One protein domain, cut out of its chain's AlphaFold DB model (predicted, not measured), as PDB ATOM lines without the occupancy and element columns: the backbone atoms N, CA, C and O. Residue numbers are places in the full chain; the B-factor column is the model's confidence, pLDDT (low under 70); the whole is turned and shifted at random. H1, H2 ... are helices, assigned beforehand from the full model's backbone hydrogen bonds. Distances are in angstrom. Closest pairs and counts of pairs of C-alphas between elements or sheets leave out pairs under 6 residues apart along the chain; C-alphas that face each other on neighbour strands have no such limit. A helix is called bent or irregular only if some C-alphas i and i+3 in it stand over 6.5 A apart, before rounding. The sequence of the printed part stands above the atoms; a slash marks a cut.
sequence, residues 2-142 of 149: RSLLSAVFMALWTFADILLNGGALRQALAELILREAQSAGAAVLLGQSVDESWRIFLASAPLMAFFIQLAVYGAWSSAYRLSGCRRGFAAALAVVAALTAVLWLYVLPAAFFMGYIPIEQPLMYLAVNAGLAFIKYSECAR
ATOM      1  N   ARG A   2     208.138 208.140 174.797       86.38
ATOM      2  CA  ARG A   2     209.455 207.684 174.284       86.38
ATOM      3  C   ARG A   2     209.403 206.865 172.983       86.38
ATOM      4  O   ARG A   2     210.220 207.101 172.106       86.38
ATOM      5  N   SER A   3     208.419 205.974 172.831       90.12
ATOM      6  CA  SER A   3     208.216 205.201 171.595       90.12
ATOM      7  C   SER A   3     207.951 206.101 170.386       90.12
ATOM      8  O   SER A   3     208.682 206.039 169.404       90.12
ATOM      9  N   LEU A   4     206.953 206.983 170.494       93.00
ATOM     10  CA  LEU A   4     206.566 207.913 169.434       93.00
ATOM     11  C   LEU A   4     207.721 208.855 169.066       93.00
ATOM     12  O   LEU A   4     208.021 209.005 167.890       93.00
ATOM     13  N   LEU A   5     208.406 209.430 170.061       93.62
ATOM     14  CA  LEU A   5     209.559 210.305 169.823       93.62
ATOM     15  C   LEU A   5     210.690 209.573 169.098       93.62
ATOM     16  O   LEU A   5     211.259 210.122 168.163       93.62
ATOM     17  N   SER A   6     210.981 208.324 169.480       93.12
ATOM     18  CA  SER A   6     211.990 207.523 168.780       93.12
ATOM     19  C   SER A   6     211.589 207.221 167.336       93.12
ATOM     20  O   SER A   6     212.432 207.269 166.451       93.12
ATOM     21  N   ALA A   7     210.302 206.970 167.080       93.06
ATOM     22  CA  ALA A   7     209.795 206.715 165.736       93.06
ATOM     23  C   ALA A   7     209.855 207.966 164.851       93.06
ATOM     24  O   ALA A   7     210.301 207.882 163.711       93.06
ATOM     25  N   VAL A   8     209.483 209.133 165.391       95.25
ATOM     26  CA  VAL A   8     209.643 210.421 164.696       95.25
ATOM     27  C   VAL A   8     211.118 210.694 164.405       95.25
ATOM     28  O   VAL A   8     211.454 211.060 163.284       95.25
ATOM     29  N   PHE A   9     212.004 210.466 165.378       94.19
ATOM     30  CA  PHE A   9     213.444 210.610 165.178       94.19
ATOM     31  C   PHE A   9     213.952 209.717 164.038       94.19
ATOM     32  O   PHE A   9     214.621 210.218 163.143       94.19
ATOM     33  N   MET A  10     213.588 208.430 164.022       93.44
ATOM     34  CA  MET A  10     214.016 207.508 162.962       93.44
ATOM     35  C   MET A  10     213.475 207.900 161.585       93.44
ATOM     36  O   MET A  10     214.197 207.788 160.597       93.44
ATOM     37  N   ALA A  11     212.242 208.403 161.510       92.00
ATOM     38  CA  ALA A  11     211.672 208.907 160.264       92.00
ATOM     39  C   ALA A  11     212.450 210.121 159.732       92.00
ATOM     40  O   ALA A  11     212.824 210.154 158.562       92.00
ATOM     41  N   LEU A  12     212.744 211.094 160.601       93.44
ATOM     42  CA  LEU A  12     213.511 212.290 160.239       93.44
ATOM     43  C   LEU A  12     214.958 211.957 159.876       93.44
ATOM     44  O   LEU A  12     215.474 212.492 158.900       93.44
ATOM     45  N   TRP A  13     215.592 211.051 160.624       91.69
ATOM     46  CA  TRP A  13     216.928 210.551 160.318       91.69
ATOM     47  C   TRP A  13     216.964 209.890 158.940       91.69
ATOM     48  O   TRP A  13     217.806 210.228 158.118       91.69
ATOM     49  N   THR A  14     216.004 209.004 158.660       89.44
ATOM     50  CA  THR A  14     215.863 208.343 157.354       89.44
ATOM     51  C   THR A  14     215.680 209.351 156.231       89.44
ATOM     52  O   THR A  14     216.340 209.257 155.202       89.44
ATOM     53  N   PHE A  15     214.824 210.349 156.433       89.88
ATOM     54  CA  PHE A  15     214.624 211.400 155.446       89.88
ATOM     55  C   PHE A  15     215.907 212.203 155.186       89.88
ATOM     56  O   PHE A  15     216.276 212.411 154.032       89.88
ATOM     57  N   ALA A  16     216.614 212.617 156.241       90.06
ATOM     58  CA  ALA A  16     217.870 213.352 156.119       90.06
ATOM     59  C   ALA A  16     218.949 212.529 155.399       90.06
ATOM     60  O   ALA A  16     219.605 213.033 154.493       90.06
ATOM     61  N   ASP A  17     219.084 211.256 155.757       87.88
ATOM     62  CA  ASP A  17     220.032 210.322 155.153       87.88
ATOM     63  C   ASP A  17     219.757 210.103 153.655       87.88
ATOM     64  O   ASP A  17     220.677 210.135 152.835       87.88
ATOM     65  N   ILE A  18     218.481 210.000 153.266       86.69
ATOM     66  CA  ILE A  18     218.073 209.931 151.856       86.69
ATOM     67  C   ILE A  18     218.451 211.208 151.099       86.69
ATOM     68  O   ILE A  18     218.910 211.129 149.959       86.69
ATOM     69  N   LEU A  19     218.265 212.387 151.700       87.88
ATOM     70  CA  LEU A  19     218.620 213.654 151.056       87.88
ATOM     71  C   LEU A  19     220.134 213.805 150.880       87.88
ATOM     72  O   LEU A  19     220.578 214.239 149.817       87.88
ATOM     73  N   LEU A  20     220.922 213.418 151.886       88.06
ATOM     74  CA  LEU A  20     222.385 213.464 151.827       88.06
ATOM     75  C   LEU A  20     222.946 212.514 150.764       88.06
ATOM     76  O   LEU A  20     223.890 212.864 150.059       88.06
ATOM     77  N   ASN A  21     222.324 211.345 150.598       85.44
ATOM     78  CA  ASN A  21     222.746 210.321 149.644       85.44
ATOM     79  C   ASN A  21     221.956 210.347 148.324       85.44
ATOM     80  O   ASN A  21     222.034 209.408 147.529       85.44
ATOM     81  N   GLY A  22     221.196 211.415 148.057       84.38
ATOM     82  CA  GLY A  22     220.192 211.429 146.993       84.38
ATOM     83  C   GLY A  22     220.741 211.157 145.592       84.38
ATOM     84  O   GLY A  22     220.096 210.468 144.807       84.38
ATOM     85  N   GLY A  23     221.949 211.638 145.284       85.44
ATOM     86  CA  GLY A  23     222.608 211.361 144.003       85.44
ATOM     87  C   GLY A  23     222.923 209.874 143.811       85.44
ATOM     88  O   GLY A  23     222.537 209.291 142.800       85.44
ATOM     89  N   ALA A  24     223.556 209.252 144.809       85.19
ATOM     90  CA  ALA A  24     223.910 207.833 144.777       85.19
ATOM     91  C   ALA A  24     222.664 206.933 144.739       85.19
ATOM     92  O   ALA A  24     222.612 205.978 143.968       85.19
ATOM     93  N   LEU A  25     221.628 207.278 145.509       84.75
ATOM     94  CA  LEU A  25     220.366 206.537 145.522       84.75
ATOM     95  C   LEU A  25     219.627 206.653 144.181       84.75
ATOM     96  O   LEU A  25     219.167 205.656 143.637       84.75
ATOM     97  N   ARG A  26     219.558 207.844 143.576       86.62
ATOM     98  CA  ARG A  26     218.965 207.996 142.235       86.62
ATOM     99  C   ARG A  26     219.721 207.208 141.169       86.62
ATOM    100  O   ARG A  26     219.087 206.651 140.276       86.62
ATOM    101  N   GLN A  27     221.047 207.136 141.267       86.81
ATOM    102  CA  GLN A  27     221.849 206.317 140.361       86.81
ATOM    103  C   GLN A  27     221.560 204.820 140.551       86.81
ATOM    104  O   GLN A  27     221.287 204.132 139.571       86.81
ATOM    105  N   ALA A  28     221.536 204.332 141.794       83.88
ATOM    106  CA  ALA A  28     221.197 202.940 142.093       83.88
ATOM    107  C   ALA A  28     219.782 202.571 141.604       83.88
ATOM    108  O   ALA A  28     219.571 201.496 141.043       83.88
ATOM    109  N   LEU A  29     218.822 203.490 141.741       86.19
ATOM    110  CA  LEU A  29     217.463 203.337 141.222       86.19
ATOM    111  C   LEU A  29     217.435 203.230 139.692       86.19
ATOM    112  O   LEU A  29     216.726 202.389 139.145       86.19
ATOM    113  N   ALA A  30     218.222 204.055 138.997       88.44
ATOM    114  CA  ALA A  30     218.341 203.988 137.545       88.44
ATOM    115  C   ALA A  30     218.930 202.644 137.084       88.44
ATOM    116  O   ALA A  30     218.419 202.039 136.142       88.44
ATOM    117  N   GLU A  31     219.964 202.147 137.767       88.81
ATOM    118  CA  GLU A  31     220.562 200.838 137.482       88.81
ATOM    119  C   GLU A  31     219.568 199.688 137.691       88.81
ATOM    120  O   GLU A  31     219.506 198.775 136.864       88.81
ATOM    121  N   LEU A  32     218.763 199.746 138.757       86.06
ATOM    122  CA  LEU A  32     217.722 198.758 139.037       86.06
ATOM    123  C   LEU A  32     216.650 198.746 137.934       86.06
ATOM    124  O   LEU A  32     216.391 197.699 137.342       86.06
ATOM    125  N   ILE A  33     216.096 199.917 137.602       87.31
ATOM    126  CA  ILE A  33     215.067 200.069 136.561       87.31
ATOM    127  C   ILE A  33     215.585 199.577 135.205       87.31
ATOM    128  O   ILE A  33     214.867 198.885 134.484       87.31
ATOM    129  N   LEU A  34     216.835 199.894 134.853       89.88
ATOM    130  CA  LEU A  34     217.444 199.419 133.609       89.88
ATOM    131  C   LEU A  34     217.586 197.898 133.576       89.88
ATOM    132  O   LEU A  34     217.243 197.287 132.564       89.88
ATOM    133  N   ARG A  35     218.077 197.281 134.657       89.06
ATOM    134  CA  ARG A  35     218.220 195.818 134.734       89.06
ATOM    135  C   ARG A  35     216.878 195.111 134.600       89.06
ATOM    136  O   ARG A  35     216.794 194.100 133.908       89.06
ATOM    137  N   GLU A  36     215.841 195.647 135.230       87.19
ATOM    138  CA  GLU A  36     214.502 195.058 135.221       87.19
ATOM    139  C   GLU A  36     213.787 195.259 133.876       87.19
ATOM    140  O   GLU A  36     213.150 194.343 133.358       87.19
ATOM    141  N   ALA A  37     213.979 196.410 133.227       88.25
ATOM    142  CA  ALA A  37     213.509 196.626 131.861       88.25
ATOM    143  C   ALA A  37     214.208 195.691 130.857       88.25
ATOM    144  O   ALA A  37     213.556 195.121 129.981       88.25
ATOM    145  N   GLN A  38     215.522 195.484 131.006       90.06
ATOM    146  CA  GLN A  38     216.294 194.567 130.164       90.06
ATOM    147  C   GLN A  38     215.862 193.110 130.341       90.06
ATOM    148  O   GLN A  38     215.701 192.408 129.344       90.06
ATOM    149  N   SER A  39     215.645 192.653 131.578       90.50
ATOM    150  CA  SER A  39     215.193 191.281 131.840       90.50
ATOM    151  C   SER A  39     213.782 191.022 131.305       90.50
ATOM    152  O   SER A  39     213.496 189.915 130.851       90.50
ATOM    153  N   ALA A  40     212.926 192.045 131.294       88.88
ATOM    154  CA  ALA A  40     211.583 191.990 130.727       88.88
ATOM    155  C   ALA A  40     211.532 192.228 129.203       88.88
ATOM    156  O   ALA A  40     210.464 192.105 128.603       88.88
ATOM    157  N   GLY A  41     212.651 192.597 128.566       88.75
ATOM    158  CA  GLY A  41     212.686 192.978 127.149       88.75
ATOM    159  C   GLY A  41     211.857 194.230 126.823       88.75
ATOM    160  O   GLY A  41     211.399 194.388 125.692       88.75
ATOM    161  N   ALA A  42     211.632 195.104 127.806       87.88
ATOM    162  CA  ALA A  42     210.778 196.279 127.689       87.88
ATOM    163  C   ALA A  42     211.591 197.557 127.423       87.88
ATOM    164  O   ALA A  42     212.684 197.750 127.956       87.88
ATOM    165  N   ALA A  43     211.032 198.472 126.629       84.12
ATOM    166  CA  ALA A  43     211.564 199.825 126.504       84.12
ATOM    167  C   ALA A  43     211.141 200.664 127.721       84.12
ATOM    168  O   ALA A  43     209.969 200.657 128.095       84.12
ATOM    169  N   VAL A  44     212.078 201.409 128.318       88.38
ATOM    170  CA  VAL A  44     211.818 202.242 129.501       88.38
ATOM    171  C   VAL A  44     212.276 203.682 129.288       88.38
ATOM    172  O   VAL A  44     213.384 203.944 128.819       88.38
ATOM    173  N   LEU A  45     211.424 204.635 129.666       90.06
ATOM    174  CA  LEU A  45     211.767 206.054 129.734       90.06
ATOM    175  C   LEU A  45     212.467 206.331 131.066       90.06
ATOM    176  O   LEU A  45     211.855 206.806 132.020       90.06
ATOM    177  N   LEU A  46     213.762 206.010 131.121       87.25
ATOM    178  CA  LEU A  46     214.527 205.934 132.367       87.25
ATOM    179  C   LEU A  46     214.377 207.167 133.272       87.25
ATOM    180  O   LEU A  46     214.116 207.010 134.457       87.25
ATOM    181  N   GLY A  47     214.500 208.381 132.724       87.69
ATOM    182  CA  GLY A  47     214.394 209.613 133.516       87.69
ATOM    183  C   GLY A  47     213.039 209.759 134.214       87.69
ATOM    184  O   GLY A  47     212.988 209.988 135.418       87.69
ATOM    185  N   GLN A  48     211.942 209.530 133.484       88.88
ATOM    186  CA  GLN A  48     210.590 209.617 134.038       88.88
ATOM    187  C   GLN A  48     210.340 208.524 135.086       88.88
ATOM    188  O   GLN A  48     209.805 208.808 136.156       88.88
ATOM    189  N   SER A  49     210.766 207.289 134.806       86.69
ATOM    190  CA  SER A  49     210.620 206.169 135.740       86.69
ATOM    191  C   SER A  49     211.421 206.376 137.029       86.69
ATOM    192  O   SER A  49     210.931 206.046 138.111       86.69
ATOM    193  N   VAL A  50     212.626 206.953 136.933       88.94
ATOM    194  CA  VAL A  50     213.454 207.319 138.090       88.94
ATOM    195  C   VAL A  50     212.781 208.420 138.904       88.94
ATOM    196  O   VAL A  50     212.680 208.274 140.118       88.94
ATOM    197  N   ASP A  51     212.286 209.487 138.275       90.25
ATOM    198  CA  ASP A  51     211.656 210.609 138.986       90.25
ATOM    199  C   ASP A  51     210.370 210.197 139.722       90.25
ATOM    200  O   ASP A  51     210.149 210.595 140.872       90.25
ATOM    201  N   GLU A  52     209.535 209.371 139.092       88.12
ATOM    202  CA  GLU A  52     208.296 208.873 139.694       88.12
ATOM    203  C   GLU A  52     208.582 207.934 140.872       88.12
ATOM    204  O   GLU A  52     208.075 208.141 141.981       88.12
ATOM    205  N   SER A  53     209.485 206.973 140.670       87.19
ATOM    206  CA  SER A  53     209.928 206.049 141.720       87.19
ATOM    207  C   SER A  53     210.608 206.793 142.874       87.19
ATOM    208  O   SER A  53     210.352 206.500 144.041       87.19
ATOM    209  N   TRP A  54     211.411 207.818 142.573       89.00
ATOM    210  CA  TRP A  54     212.074 208.662 143.565       89.00
ATOM    211  C   TRP A  54     211.075 209.418 144.442       89.00
ATOM    212  O   TRP A  54     211.244 209.493 145.661       89.00
ATOM    213  N   ARG A  55     210.012 209.969 143.847       88.69
ATOM    214  CA  ARG A  55     208.971 210.690 144.589       88.69
ATOM    215  C   ARG A  55     208.224 209.773 145.557       88.69
ATOM    216  O   ARG A  55     207.967 210.173 146.692       88.69
ATOM    217  N   ILE A  56     207.902 208.554 145.123       86.62
ATOM    218  CA  ILE A  56     207.263 207.540 145.973       86.62
ATOM    219  C   ILE A  56     208.219 207.114 147.091       86.62
ATOM    220  O   ILE A  56     207.823 207.061 148.258       86.62
ATOM    221  N   PHE A  57     209.483 206.858 146.760       86.12
ATOM    222  CA  PHE A  57     210.517 206.466 147.714       86.12
ATOM    223  C   PHE A  57     210.729 207.523 148.810       86.12
ATOM    224  O   PHE A  57     210.693 207.192 149.996       86.12
ATOM    225  N   LEU A  58     210.834 208.805 148.439       87.88
ATOM    226  CA  LEU A  58     210.987 209.917 149.387       87.88
ATOM    227  C   LEU A  58     209.863 209.995 150.429       87.88
ATOM    228  O   LEU A  58     210.115 210.390 151.566       87.88
ATOM    229  N   ALA A  59     208.631 209.649 150.051       86.06
ATOM    230  CA  ALA A  59     207.491 209.666 150.964       86.06
ATOM    231  C   ALA A  59     207.378 208.368 151.781       86.06
ATOM    232  O   ALA A  59     207.085 208.399 152.978       86.06
ATOM    233  N   SER A  60     207.603 207.221 151.140       87.19
ATOM    234  CA  SER A  60     207.372 205.903 151.735       87.19
ATOM    235  C   SER A  60     208.478 205.465 152.693       87.19
ATOM    236  O   SER A  60     208.161 204.899 153.739       87.19
ATOM    237  N   ALA A  61     209.749 205.758 152.411       86.69
ATOM    238  CA  ALA A  61     210.860 205.287 153.238       86.69
ATOM    239  C   ALA A  61     210.860 205.874 154.669       86.69
ATOM    240  O   ALA A  61     210.950 205.091 155.620       86.69
ATOM    241  N   PRO A  62     210.657 207.193 154.891       89.31
ATOM    242  CA  PRO A  62     210.515 207.743 156.244       89.31
ATOM    243  C   PRO A  62     209.295 207.186 156.990       89.31
ATOM    244  O   PRO A  62     209.361 206.930 158.194       89.31
ATOM    245  N   LEU A  63     208.184 206.966 156.276       89.81
ATOM    246  CA  LEU A  63     206.967 206.393 156.849       89.81
ATOM    247  C   LEU A  63     207.189 204.937 157.278       89.81
ATOM    248  O   LEU A  63     206.803 204.544 158.377       89.81
ATOM    249  N   MET A  64     207.859 204.141 156.445       88.00
ATOM    250  CA  MET A  64     208.263 202.784 156.803       88.00
ATOM    251  C   MET A  64     209.200 202.781 158.008       88.00
ATOM    252  O   MET A  64     208.971 202.012 158.940       88.00
ATOM    253  N   ALA A  65     210.195 203.669 158.041       89.00
ATOM    254  CA  ALA A  65     211.110 203.782 159.171       89.00
ATOM    255  C   ALA A  65     210.382 204.109 160.486       89.00
ATOM    256  O   ALA A  65     210.677 203.525 161.531       89.00
ATOM    257  N   PHE A  66     209.368 204.976 160.430       91.81
ATOM    258  CA  PHE A  66     208.505 205.264 161.573       91.81
ATOM    259  C   PHE A  66     207.838 203.992 162.126       91.81
ATOM    260  O   PHE A  66     207.946 203.691 163.319       91.81
ATOM    261  N   PHE A  67     207.164 203.219 161.269       91.69
ATOM    262  CA  PHE A  67     206.449 202.011 161.692       91.69
ATOM    263  C   PHE A  67     207.389 200.886 162.128       91.69
ATOM    264  O   PHE A  67     207.115 200.220 163.128       91.69
ATOM    265  N   ILE A  68     208.518 200.713 161.437       90.00
ATOM    266  CA  ILE A  68     209.565 199.771 161.836       90.00
ATOM    267  C   ILE A  68     210.057 200.110 163.242       90.00
ATOM    268  O   ILE A  68     210.104 199.230 164.100       90.00
ATOM    269  N   GLN A  69     210.363 201.378 163.524       93.81
ATOM    270  CA  GLN A  69     210.835 201.780 164.846       93.81
ATOM    271  C   GLN A  69     209.790 201.532 165.940       93.81
ATOM    272  O   GLN A  69     210.143 201.098 167.039       93.81
ATOM    273  N   LEU A  70     208.501 201.750 165.659       94.56
ATOM    274  CA  LEU A  70     207.433 201.393 166.597       94.56
ATOM    275  C   LEU A  70     207.380 199.884 166.863       94.56
ATOM    276  O   LEU A  70     207.231 199.479 168.018       94.56
ATOM    277  N   ALA A  71     207.534 199.061 165.824       92.50
ATOM    278  CA  ALA A  71     207.545 197.607 165.947       92.50
ATOM    279  C   ALA A  71     208.763 197.110 166.743       92.50
ATOM    280  O   ALA A  71     208.597 196.338 167.689       92.50
ATOM    281  N   VAL A  72     209.966 197.608 166.433       93.19
ATOM    282  CA  VAL A  72     211.202 197.283 167.167       93.19
ATOM    283  C   VAL A  72     211.072 197.686 168.630       93.19
ATOM    284  O   VAL A  72     211.314 196.859 169.514       93.19
ATOM    285  N   TYR A  73     210.616 198.916 168.897       93.31
ATOM    286  CA  TYR A  73     210.369 199.389 170.256       93.31
ATOM    287  C   TYR A  73     209.379 198.490 170.994       93.31
ATOM    288  O   TYR A  73     209.619 198.095 172.137       93.31
ATOM    289  N   GLY A  74     208.261 198.154 170.349       92.69
ATOM    290  CA  GLY A  74     207.244 197.267 170.901       92.69
ATOM    291  C   GLY A  74     207.807 195.891 171.252       92.69
ATOM    292  O   GLY A  74     207.579 195.405 172.361       92.69
ATOM    293  N   ALA A  75     208.590 195.297 170.354       93.75
ATOM    294  CA  ALA A  75     209.162 193.967 170.517       93.75
ATOM    295  C   ALA A  75     210.129 193.891 171.706       93.75
ATOM    296  O   ALA A  75     209.907 193.101 172.630       93.75
ATOM    297  N   TRP A  76     211.164 194.742 171.749       94.75
ATOM    298  CA  TRP A  76     212.128 194.685 172.854       94.75
ATOM    299  C   TRP A  76     211.502 195.141 174.175       94.75
ATOM    300  O   TRP A  76     211.817 194.598 175.234       94.75
ATOM    301  N   SER A  77     210.569 196.100 174.145       92.25
ATOM    302  CA  SER A  77     209.880 196.570 175.351       92.25
ATOM    303  C   SER A  77     208.996 195.479 175.963       92.25
ATOM    304  O   SER A  77     208.926 195.382 177.195       92.25
ATOM    305  N   SER A  78     208.357 194.654 175.128       91.69
ATOM    306  CA  SER A  78     207.601 193.470 175.544       91.69
ATOM    307  C   SER A  78     208.518 192.386 176.105       91.69
ATOM    308  O   SER A  78     208.270 191.905 177.209       91.69
ATOM    309  N   ALA A  79     209.630 192.076 175.429       91.00
ATOM    310  CA  ALA A  79     210.630 191.124 175.926       91.00
ATOM    311  C   ALA A  79     211.210 191.537 177.290       91.00
ATOM    312  O   ALA A  79     211.336 190.710 178.198       91.00
ATOM    313  N   TYR A  80     211.470 192.838 177.468       89.31
ATOM    314  CA  TYR A  80     211.880 193.419 178.744       89.31
ATOM    315  C   TYR A  80     210.847 193.158 179.847       89.31
ATOM    316  O   TYR A  80     211.202 192.741 180.946       89.31
ATOM    317  N   ARG A  81     209.561 193.416 179.565       88.38
ATOM    318  CA  ARG A  81     208.474 193.244 180.545       88.38
ATOM    319  C   ARG A  81     208.284 191.780 180.932       88.38
ATOM    320  O   ARG A  81     208.168 191.494 182.117       88.38
ATOM    321  N   LEU A  82     208.293 190.875 179.955       91.00
ATOM    322  CA  LEU A  82     208.090 189.439 180.174       91.00
ATOM    323  C   LEU A  82     209.214 188.800 180.999       91.00
ATOM    324  O   LEU A  82     208.965 187.886 181.777       91.00
ATOM    325  N   SER A  83     210.442 189.298 180.864       87.81
ATOM    326  CA  SER A  83     211.614 188.724 181.538       87.81
ATOM    327  C   SER A  83     211.904 189.342 182.915       87.81
ATOM    328  O   SER A  83     212.864 188.946 183.583       87.81
ATOM    329  N   GLY A  84     211.106 190.323 183.351       83.06
ATOM    330  CA  GLY A  84     211.318 191.063 184.596       83.06
ATOM    331  C   GLY A  84     212.564 191.960 184.580       83.06
ATOM    332  O   GLY A  84     213.358 191.950 183.651       83.06
ATOM    333  N   CYS A  85     212.766 192.751 185.634       76.00
ATOM    334  CA  CYS A  85     213.760 193.835 185.654       76.00
ATOM    335  C   CYS A  85     215.215 193.390 185.367       76.00
ATOM    336  O   CYS A  85     215.855 193.892 184.445       76.00
ATOM    337  N   ARG A  86     215.743 192.411 186.122       74.00
ATOM    338  CA  ARG A  86     217.159 191.990 186.026       74.00
ATOM    339  C   ARG A  86     217.508 191.279 184.717       74.00
ATOM    340  O   ARG A  86     218.586 191.500 184.181       74.00
ATOM    341  N   ARG A  87     216.623 190.414 184.209       84.25
ATOM    342  CA  ARG A  87     216.856 189.649 182.964       84.25
ATOM    343  C   ARG A  87     216.292 190.355 181.726       84.25
ATOM    344  O   ARG A  87     216.728 190.078 180.614       84.25
ATOM    345  N   GLY A  88     215.378 191.303 181.917       85.19
ATOM    346  CA  GLY A  88     214.708 192.056 180.861       85.19
ATOM    347  C   GLY A  88     215.624 192.946 180.050       85.19
ATOM    348  O   GLY A  88     215.388 193.093 178.856       85.19
ATOM    349  N   PHE A  89     216.695 193.480 180.637       88.75
ATOM    350  CA  PHE A  89     217.674 194.244 179.863       88.75
ATOM    351  C   PHE A  89     218.434 193.362 178.867       88.75
ATOM    352  O   PHE A  89     218.492 193.692 177.687       88.75
ATOM    353  N   ALA A  90     218.936 192.205 179.308       89.00
ATOM    354  CA  ALA A  90     219.608 191.255 178.422       89.00
ATOM    355  C   ALA A  90     218.661 190.733 177.326       89.00
ATOM    356  O   ALA A  90     219.036 190.704 176.155       89.00
ATOM    357  N   ALA A  91     217.415 190.402 177.682       89.69
ATOM    358  CA  ALA A  91     216.394 189.995 176.716       89.69
ATOM    359  C   ALA A  91     216.072 191.112 175.707       89.69
ATOM    360  O   ALA A  91     215.959 190.851 174.512       89.69
ATOM    361  N   ALA A  92     215.968 192.363 176.166       90.69
ATOM    362  CA  ALA A  92     215.768 193.511 175.292       90.69
ATOM    363  C   ALA A  92     216.936 193.692 174.318       90.69
ATOM    364  O   ALA A  92     216.694 193.827 173.126       90.69
ATOM    365  N   LEU A  93     218.185 193.640 174.794       91.50
ATOM    366  CA  LEU A  93     219.364 193.758 173.932       91.50
ATOM    367  C   LEU A  93     219.450 192.629 172.904       91.50
ATOM    368  O   LEU A  93     219.765 192.896 171.747       91.50
ATOM    369  N   ALA A  94     219.121 191.395 173.292       91.50
ATOM    370  CA  ALA A  94     219.069 190.269 172.364       91.50
ATOM    371  C   ALA A  94     218.029 190.499 171.256       91.50
ATOM    372  O   ALA A  94     218.327 190.295 170.081       91.50
ATOM    373  N   VAL A  95     216.834 190.989 171.611       92.06
ATOM    374  CA  VAL A  95     215.792 191.333 170.632       92.06
ATOM    375  C   VAL A  95     216.220 192.495 169.744       92.06
ATOM    376  O   VAL A  95     216.020 192.423 168.536       92.06
ATOM    377  N   VAL A  96     216.837 193.542 170.299       92.19
ATOM    378  CA  VAL A  96     217.354 194.665 169.506       92.19
ATOM    379  C   VAL A  96     218.401 194.175 168.507       92.19
ATOM    380  O   VAL A  96     218.268 194.461 167.326       92.19
ATOM    381  N   ALA A  97     219.390 193.392 168.941       89.12
ATOM    382  CA  ALA A  97     220.434 192.871 168.060       89.12
ATOM    383  C   ALA A  97     219.863 191.962 166.957       89.12
ATOM    384  O   ALA A  97     220.198 192.128 165.785       89.12
ATOM    385  N   ALA A  98     218.962 191.042 167.318       90.88
ATOM    386  CA  ALA A  98     218.315 190.148 166.362       90.88
ATOM    387  C   ALA A  98     217.471 190.921 165.340       90.88
ATOM    388  O   ALA A  98     217.578 190.677 164.140       90.88
ATOM    389  N   LEU A  99     216.670 191.890 165.792       89.12
ATOM    390  CA  LEU A  99     215.865 192.715 164.897       89.12
ATOM    391  C   LEU A  99     216.732 193.617 164.028       89.12
ATOM    392  O   LEU A  99     216.451 193.711 162.844       89.12
ATOM    393  N   THR A 100     217.806 194.217 164.544       86.38
ATOM    394  CA  THR A 100     218.752 194.973 163.712       86.38
ATOM    395  C   THR A 100     219.344 194.092 162.613       86.38
ATOM    396  O   THR A 100     219.412 194.532 161.468       86.38
ATOM    397  N   ALA A 101     219.725 192.848 162.920       85.81
ATOM    398  CA  ALA A 101     220.227 191.917 161.912       85.81
ATOM    399  C   ALA A 101     219.160 191.592 160.852       85.81
ATOM    400  O   ALA A 101     219.443 191.646 159.658       85.81
ATOM    401  N   VAL A 102     217.917 191.320 161.265       85.38
ATOM    402  CA  VAL A 102     216.793 191.082 160.339       85.38
ATOM    403  C   VAL A 102     216.496 192.319 159.486       85.38
ATOM    404  O   VAL A 102     216.262 192.204 158.283       85.38
ATOM    405  N   LEU A 103     216.528 193.506 160.092       82.12
ATOM    406  CA  LEU A 103     216.330 194.765 159.390       82.12
ATOM    407  C   LEU A 103     217.410 194.973 158.337       82.12
ATOM    408  O   LEU A 103     217.079 195.258 157.192       82.12
ATOM    409  N   TRP A 104     218.674 194.773 158.698       82.62
ATOM    410  CA  TRP A 104     219.795 194.909 157.777       82.62
ATOM    411  C   TRP A 104     219.704 193.916 156.616       82.62
ATOM    412  O   TRP A 104     219.811 194.312 155.461       82.62
ATOM    413  N   LEU A 105     219.472 192.638 156.905       78.88
ATOM    414  CA  LEU A 105     219.538 191.590 155.887       78.88
ATOM    415  C   LEU A 105     218.308 191.541 154.972       78.88
ATOM    416  O   LEU A 105     218.443 191.129 153.824       78.88
ATOM    417  N   TYR A 106     217.125 191.937 155.458       76.06
ATOM    418  CA  TYR A 106     215.865 191.667 154.750       76.06
ATOM    419  C   TYR A 106     214.949 192.881 154.596       76.06
ATOM    420  O   TYR A 106     214.482 193.160 153.493       76.06
ATOM    421  N   VAL A 107     214.693 193.632 155.670       70.25
ATOM    422  CA  VAL A 107     213.645 194.674 155.653       70.25
ATOM    423  C   VAL A 107     214.121 195.982 155.038       70.25
ATOM    424  O   VAL A 107     213.395 196.569 154.250       70.25
ATOM    425  N   LEU A 108     215.322 196.450 155.371       69.88
ATOM    426  CA  LEU A 108     215.899 197.657 154.784       69.88
ATOM    427  C   LEU A 108     216.207 197.492 153.284       69.88
ATOM    428  O   LEU A 108     215.850 198.393 152.537       69.88
ATOM    429  N   PRO A 109     216.747 196.365 152.776       70.00
ATOM    430  CA  PRO A 109     216.891 196.197 151.330       70.00
ATOM    431  C   PRO A 109     215.537 196.243 150.610       70.00
ATOM    432  O   PRO A 109     215.431 196.857 149.550       70.00
ATOM    433  N   ALA A 110     214.497 195.648 151.207       67.94
ATOM    434  CA  ALA A 110     213.144 195.657 150.658       67.94
ATOM    435  C   ALA A 110     212.474 197.041 150.740       67.94
ATOM    436  O   ALA A 110     211.860 197.483 149.778       67.94
ATOM    437  N   ALA A 111     212.608 197.745 151.866       63.22
ATOM    438  CA  ALA A 111     212.005 199.060 152.087       63.22
ATOM    439  C   ALA A 111     212.715 200.177 151.308       63.22
ATOM    440  O   ALA A 111     212.087 201.176 150.965       63.22
ATOM    441  N   PHE A 112     214.011 200.014 151.030       63.59
ATOM    442  CA  PHE A 112     214.806 200.986 150.283       63.59
ATOM    443  C   PHE A 112     214.928 200.663 148.790       63.59
ATOM    444  O   PHE A 112     215.553 201.433 148.072       63.59
ATOM    445  N   PHE A 113     214.318 199.571 148.308       59.88
ATOM    446  CA  PHE A 113     214.190 199.185 146.890       59.88
ATOM    447  C   PHE A 113     215.485 199.119 146.057       59.88
ATOM    448  O   PHE A 113     215.417 198.917 144.851       59.88
ATOM    449  N   MET A 114     216.668 199.272 146.654       58.09
ATOM    450  CA  MET A 114     217.894 199.522 145.886       58.09
ATOM    451  C   MET A 114     219.027 198.539 146.165       58.09
ATOM    452  O   MET A 114     220.086 198.662 145.558       58.09
ATOM    453  N   GLY A 115     218.873 197.593 147.100       52.78
ATOM    454  CA  GLY A 115     219.965 196.699 147.526       52.78
ATOM    455  C   GLY A 115     221.166 197.415 148.175       52.78
ATOM    456  O   GLY A 115     221.992 196.771 148.814       52.78
ATOM    457  N   TYR A 116     221.236 198.744 148.065       54.81
ATOM    458  CA  TYR A 116     222.144 199.640 148.751       54.81
ATOM    459  C   TYR A 116     221.424 200.228 149.960       54.81
ATOM    460  O   TYR A 116     220.487 201.015 149.831       54.81
ATOM    461  N   ILE A 117     221.853 199.813 151.145       59.59
ATOM    462  CA  ILE A 117     221.383 200.362 152.412       59.59
ATOM    463  C   ILE A 117     222.580 201.091 153.004       59.59
ATOM    464  O   ILE A 117     223.609 200.440 153.214       59.59
ATOM    465  N   PRO A 118     222.469 202.394 153.293       64.00
ATOM    466  CA  PRO A 118     223.473 203.085 154.087       64.00
ATOM    467  C   PRO A 118     223.683 202.297 155.388       64.00
ATOM    468  O   PRO A 118     222.725 202.031 156.122       64.00
ATOM    469  N   ILE A 119     224.919 201.864 155.661       65.31
ATOM    470  CA  ILE A 119     225.294 201.109 156.877       65.31
ATOM    471  C   ILE A 119     224.852 201.855 158.148       65.31
ATOM    472  O   ILE A 119     224.579 201.255 159.190       65.31
ATOM    473  N   GLU A 120     224.724 203.170 158.039       76.50
ATOM    474  CA  GLU A 120     224.255 204.104 159.043       76.50
ATOM    475  C   GLU A 120     222.833 203.782 159.534       76.50
ATOM    476  O   GLU A 120     222.551 203.960 160.721       76.50
ATOM    477  N   GLN A 121     221.943 203.261 158.679       79.56
ATOM    478  CA  GLN A 121     220.551 202.972 159.047       79.56
ATOM    479  C   GLN A 121     220.426 201.838 160.081       79.56
ATOM    480  O   GLN A 121     219.905 202.094 161.175       79.56
ATOM    481  N   PRO A 122     220.917 200.602 159.834       80.69
ATOM    482  CA  PRO A 122     220.890 199.536 160.838       80.69
ATOM    483  C   PRO A 122     221.577 199.926 162.154       80.69
ATOM    484  O   PRO A 122     221.081 199.605 163.239       80.69
ATOM    485  N   LEU A 123     222.703 200.641 162.066       86.44
ATOM    486  CA  LEU A 123     223.453 201.096 163.235       86.44
ATOM    487  C   LEU A 123     222.665 202.120 164.053       86.44
ATOM    488  O   LEU A 123     222.679 202.053 165.284       86.44
ATOM    489  N   MET A 124     221.923 203.015 163.399       89.62
ATOM    490  CA  MET A 124     221.058 203.965 164.093       89.62
ATOM    491  C   MET A 124     219.916 203.250 164.829       89.62
ATOM    492  O   MET A 124     219.671 203.540 166.001       89.62
ATOM    493  N   TYR A 125     219.281 202.246 164.207       87.31
ATOM    494  CA  TYR A 125     218.288 201.402 164.888       87.31
ATOM    495  C   TYR A 125     218.871 200.717 166.127       87.31
ATOM    496  O   TYR A 125     218.235 200.721 167.185       87.31
ATOM    497  N   LEU A 126     220.075 200.153 166.016       89.31
ATOM    498  CA  LEU A 126     220.764 199.521 167.140       89.31
ATOM    499  C   LEU A 126     221.019 200.525 168.268       89.31
ATOM    500  O   LEU A 126     220.619 200.280 169.406       89.31
ATOM    501  N   ALA A 127     221.646 201.660 167.954       92.06
ATOM    502  CA  ALA A 127     222.048 202.666 168.930       92.06
ATOM    503  C   ALA A 127     220.844 203.261 169.674       92.06
ATOM    504  O   ALA A 127     220.828 203.290 170.908       92.06
ATOM    505  N   VAL A 128     219.804 203.673 168.941       93.00
ATOM    506  CA  VAL A 128     218.588 204.257 169.525       93.00
ATOM    507  C   VAL A 128     217.894 203.255 170.443       93.00
ATOM    508  O   VAL A 128     217.553 203.585 171.581       93.00
ATOM    509  N   ASN A 129     217.699 202.014 169.991       93.31
ATOM    510  CA  ASN A 129     216.953 201.031 170.774       93.31
ATOM    511  C   ASN A 129     217.761 200.471 171.951       93.31
ATOM    512  O   ASN A 129     217.188 200.279 173.025       93.31
ATOM    513  N   ALA A 130     219.076 200.289 171.811       91.50
ATOM    514  CA  ALA A 130     219.949 199.936 172.929       91.50
ATOM    515  C   ALA A 130     219.972 201.046 173.995       91.50
ATOM    516  O   ALA A 130     219.830 200.759 175.186       91.50
ATOM    517  N   GLY A 131     220.055 202.316 173.579       92.44
ATOM    518  CA  GLY A 131     219.982 203.467 174.479       92.44
ATOM    519  C   GLY A 131     218.646 203.553 175.223       92.44
ATOM    520  O   GLY A 131     218.615 203.723 176.442       92.44
ATOM    521  N   LEU A 132     217.525 203.352 174.526       92.38
ATOM    522  CA  LEU A 132     216.196 203.330 175.149       92.38
ATOM    523  C   LEU A 132     216.016 202.145 176.108       92.38
ATOM    524  O   LEU A 132     215.423 202.313 177.178       92.38
ATOM    525  N   ALA A 133     216.540 200.967 175.759       89.62
ATOM    526  CA  ALA A 133     216.543 199.805 176.642       89.62
ATOM    527  C   ALA A 133     217.375 200.063 177.907       89.62
ATOM    528  O   ALA A 133     216.938 199.715 179.006       89.62
ATOM    529  N   PHE A 134     218.521 200.735 177.774       90.12
ATOM    530  CA  PHE A 134     219.369 201.124 178.898       90.12
ATOM    531  C   PHE A 134     218.682 202.132 179.828       90.12
ATOM    532  O   PHE A 134     218.675 201.933 181.041       90.12
ATOM    533  N   ILE A 135     218.039 203.171 179.279       89.06
ATOM    534  CA  ILE A 135     217.261 204.139 180.072       89.06
ATOM    535  C   ILE A 135     216.147 203.422 180.850       89.06
ATOM    536  O   ILE A 135     215.942 203.677 182.032       89.06
ATOM    537  N   LYS A 136     215.438 202.486 180.208       86.88
ATOM    538  CA  LYS A 136     214.374 201.716 180.871       86.88
ATOM    539  C   LYS A 136     214.919 200.812 181.984       86.88
ATOM    540  O   LYS A 136     214.267 200.640 183.011       86.88
ATOM    541  N   TYR A 137     216.104 200.237 181.787       85.81
ATOM    542  CA  TYR A 137     216.782 199.434 182.801       85.81
ATOM    543  C   TYR A 137     217.224 200.270 184.007       85.81
ATOM    544  O   TYR A 137     216.975 199.875 185.147       85.81
ATOM    545  N   SER A 138     217.826 201.440 183.782       85.31
ATOM    546  CA  SER A 138     218.322 202.300 184.864       85.31
ATOM    547  C   SER A 138     217.200 202.835 185.760       85.31
ATOM    548  O   SER A 138     217.377 202.940 186.972       85.31
ATOM    549  N   GLU A 139     216.019 203.088 185.195       84.75
ATOM    550  CA  GLU A 139     214.811 203.429 185.958       84.75
ATOM    551  C   GLU A 139     214.355 202.297 186.874       84.75
ATOM    552  O   GLU A 139     213.873 202.542 187.976       84.75
ATOM    553  N   CYS A 140     214.527 201.056 186.430       79.06
ATOM    554  CA  CYS A 140     214.116 199.874 187.169       79.06
ATOM    555  C   CYS A 140     215.133 199.464 188.250       79.06
ATOM    556  O   CYS A 140     214.762 198.878 189.263       79.06
ATOM    557  N   ALA A 141     216.413 199.792 188.055       69.56
ATOM    558  CA  ALA A 141     217.482 199.547 189.019       69.56
ATOM    559  C   ALA A 141     217.560 200.598 190.147       69.56
ATOM    560  O   ALA A 141     218.318 200.405 191.099       69.56
ATOM    561  N   ARG A 142     216.806 201.707 190.064       72.12
ATOM    562  CA  ARG A 142     216.758 202.710 191.138       72.12
ATOM    563  C   ARG A 142     216.110 202.110 192.395       72.12
ATOM    564  O   ARG A 142     215.009 201.568 192.292       72.12
TER     565      ARG A 142
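AT A GLANCE: This is residues 2 to 142 of the 149 residues of an uncharacterized protein of Thermoproteus sp. CIS_19 (UniProt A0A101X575). H1, H3, H4 and H5 form an up-and-down bundle, each running against the one before; H2 crosses H3 near one end, at 73 degrees. The all-helix printed part has 141 residues with five named helices, H1 to H5. It is loose, radius of gyration of the C-alphas 18.1 A, spanning 64 by 25 by 19 A.

HOW THE PARTS SIT: The hub is H3, residues 46 to 82; its residues 58 to 73 alone touch H1, residues 2 to 20, closest at C-alphas 62 and 11, 4.3 A. Its residues 46 to 54 alone touch H2, residues 22 to 39. H3 and H4, residues 84 to 111, form a hairpin, as do H4 and H5, residues 120 to 141. O i to N i+4 pairs within hydrogen-bond range are 31 of 33 in H3, 20 of 24 in H4.

IN THESE COORDINATES: H1 begins at C-alpha 2 (209.455, 207.684, 174.284); H5 ends at C-alpha 141 (217.482, 199.547, 189.019). H4 is irregular: C-alphas 105 and 108 are 7.2 A apart.

THE WHOLE: The printed part has no cut; pLDDT is under 70 at residues 108, 110 to 119 and 141.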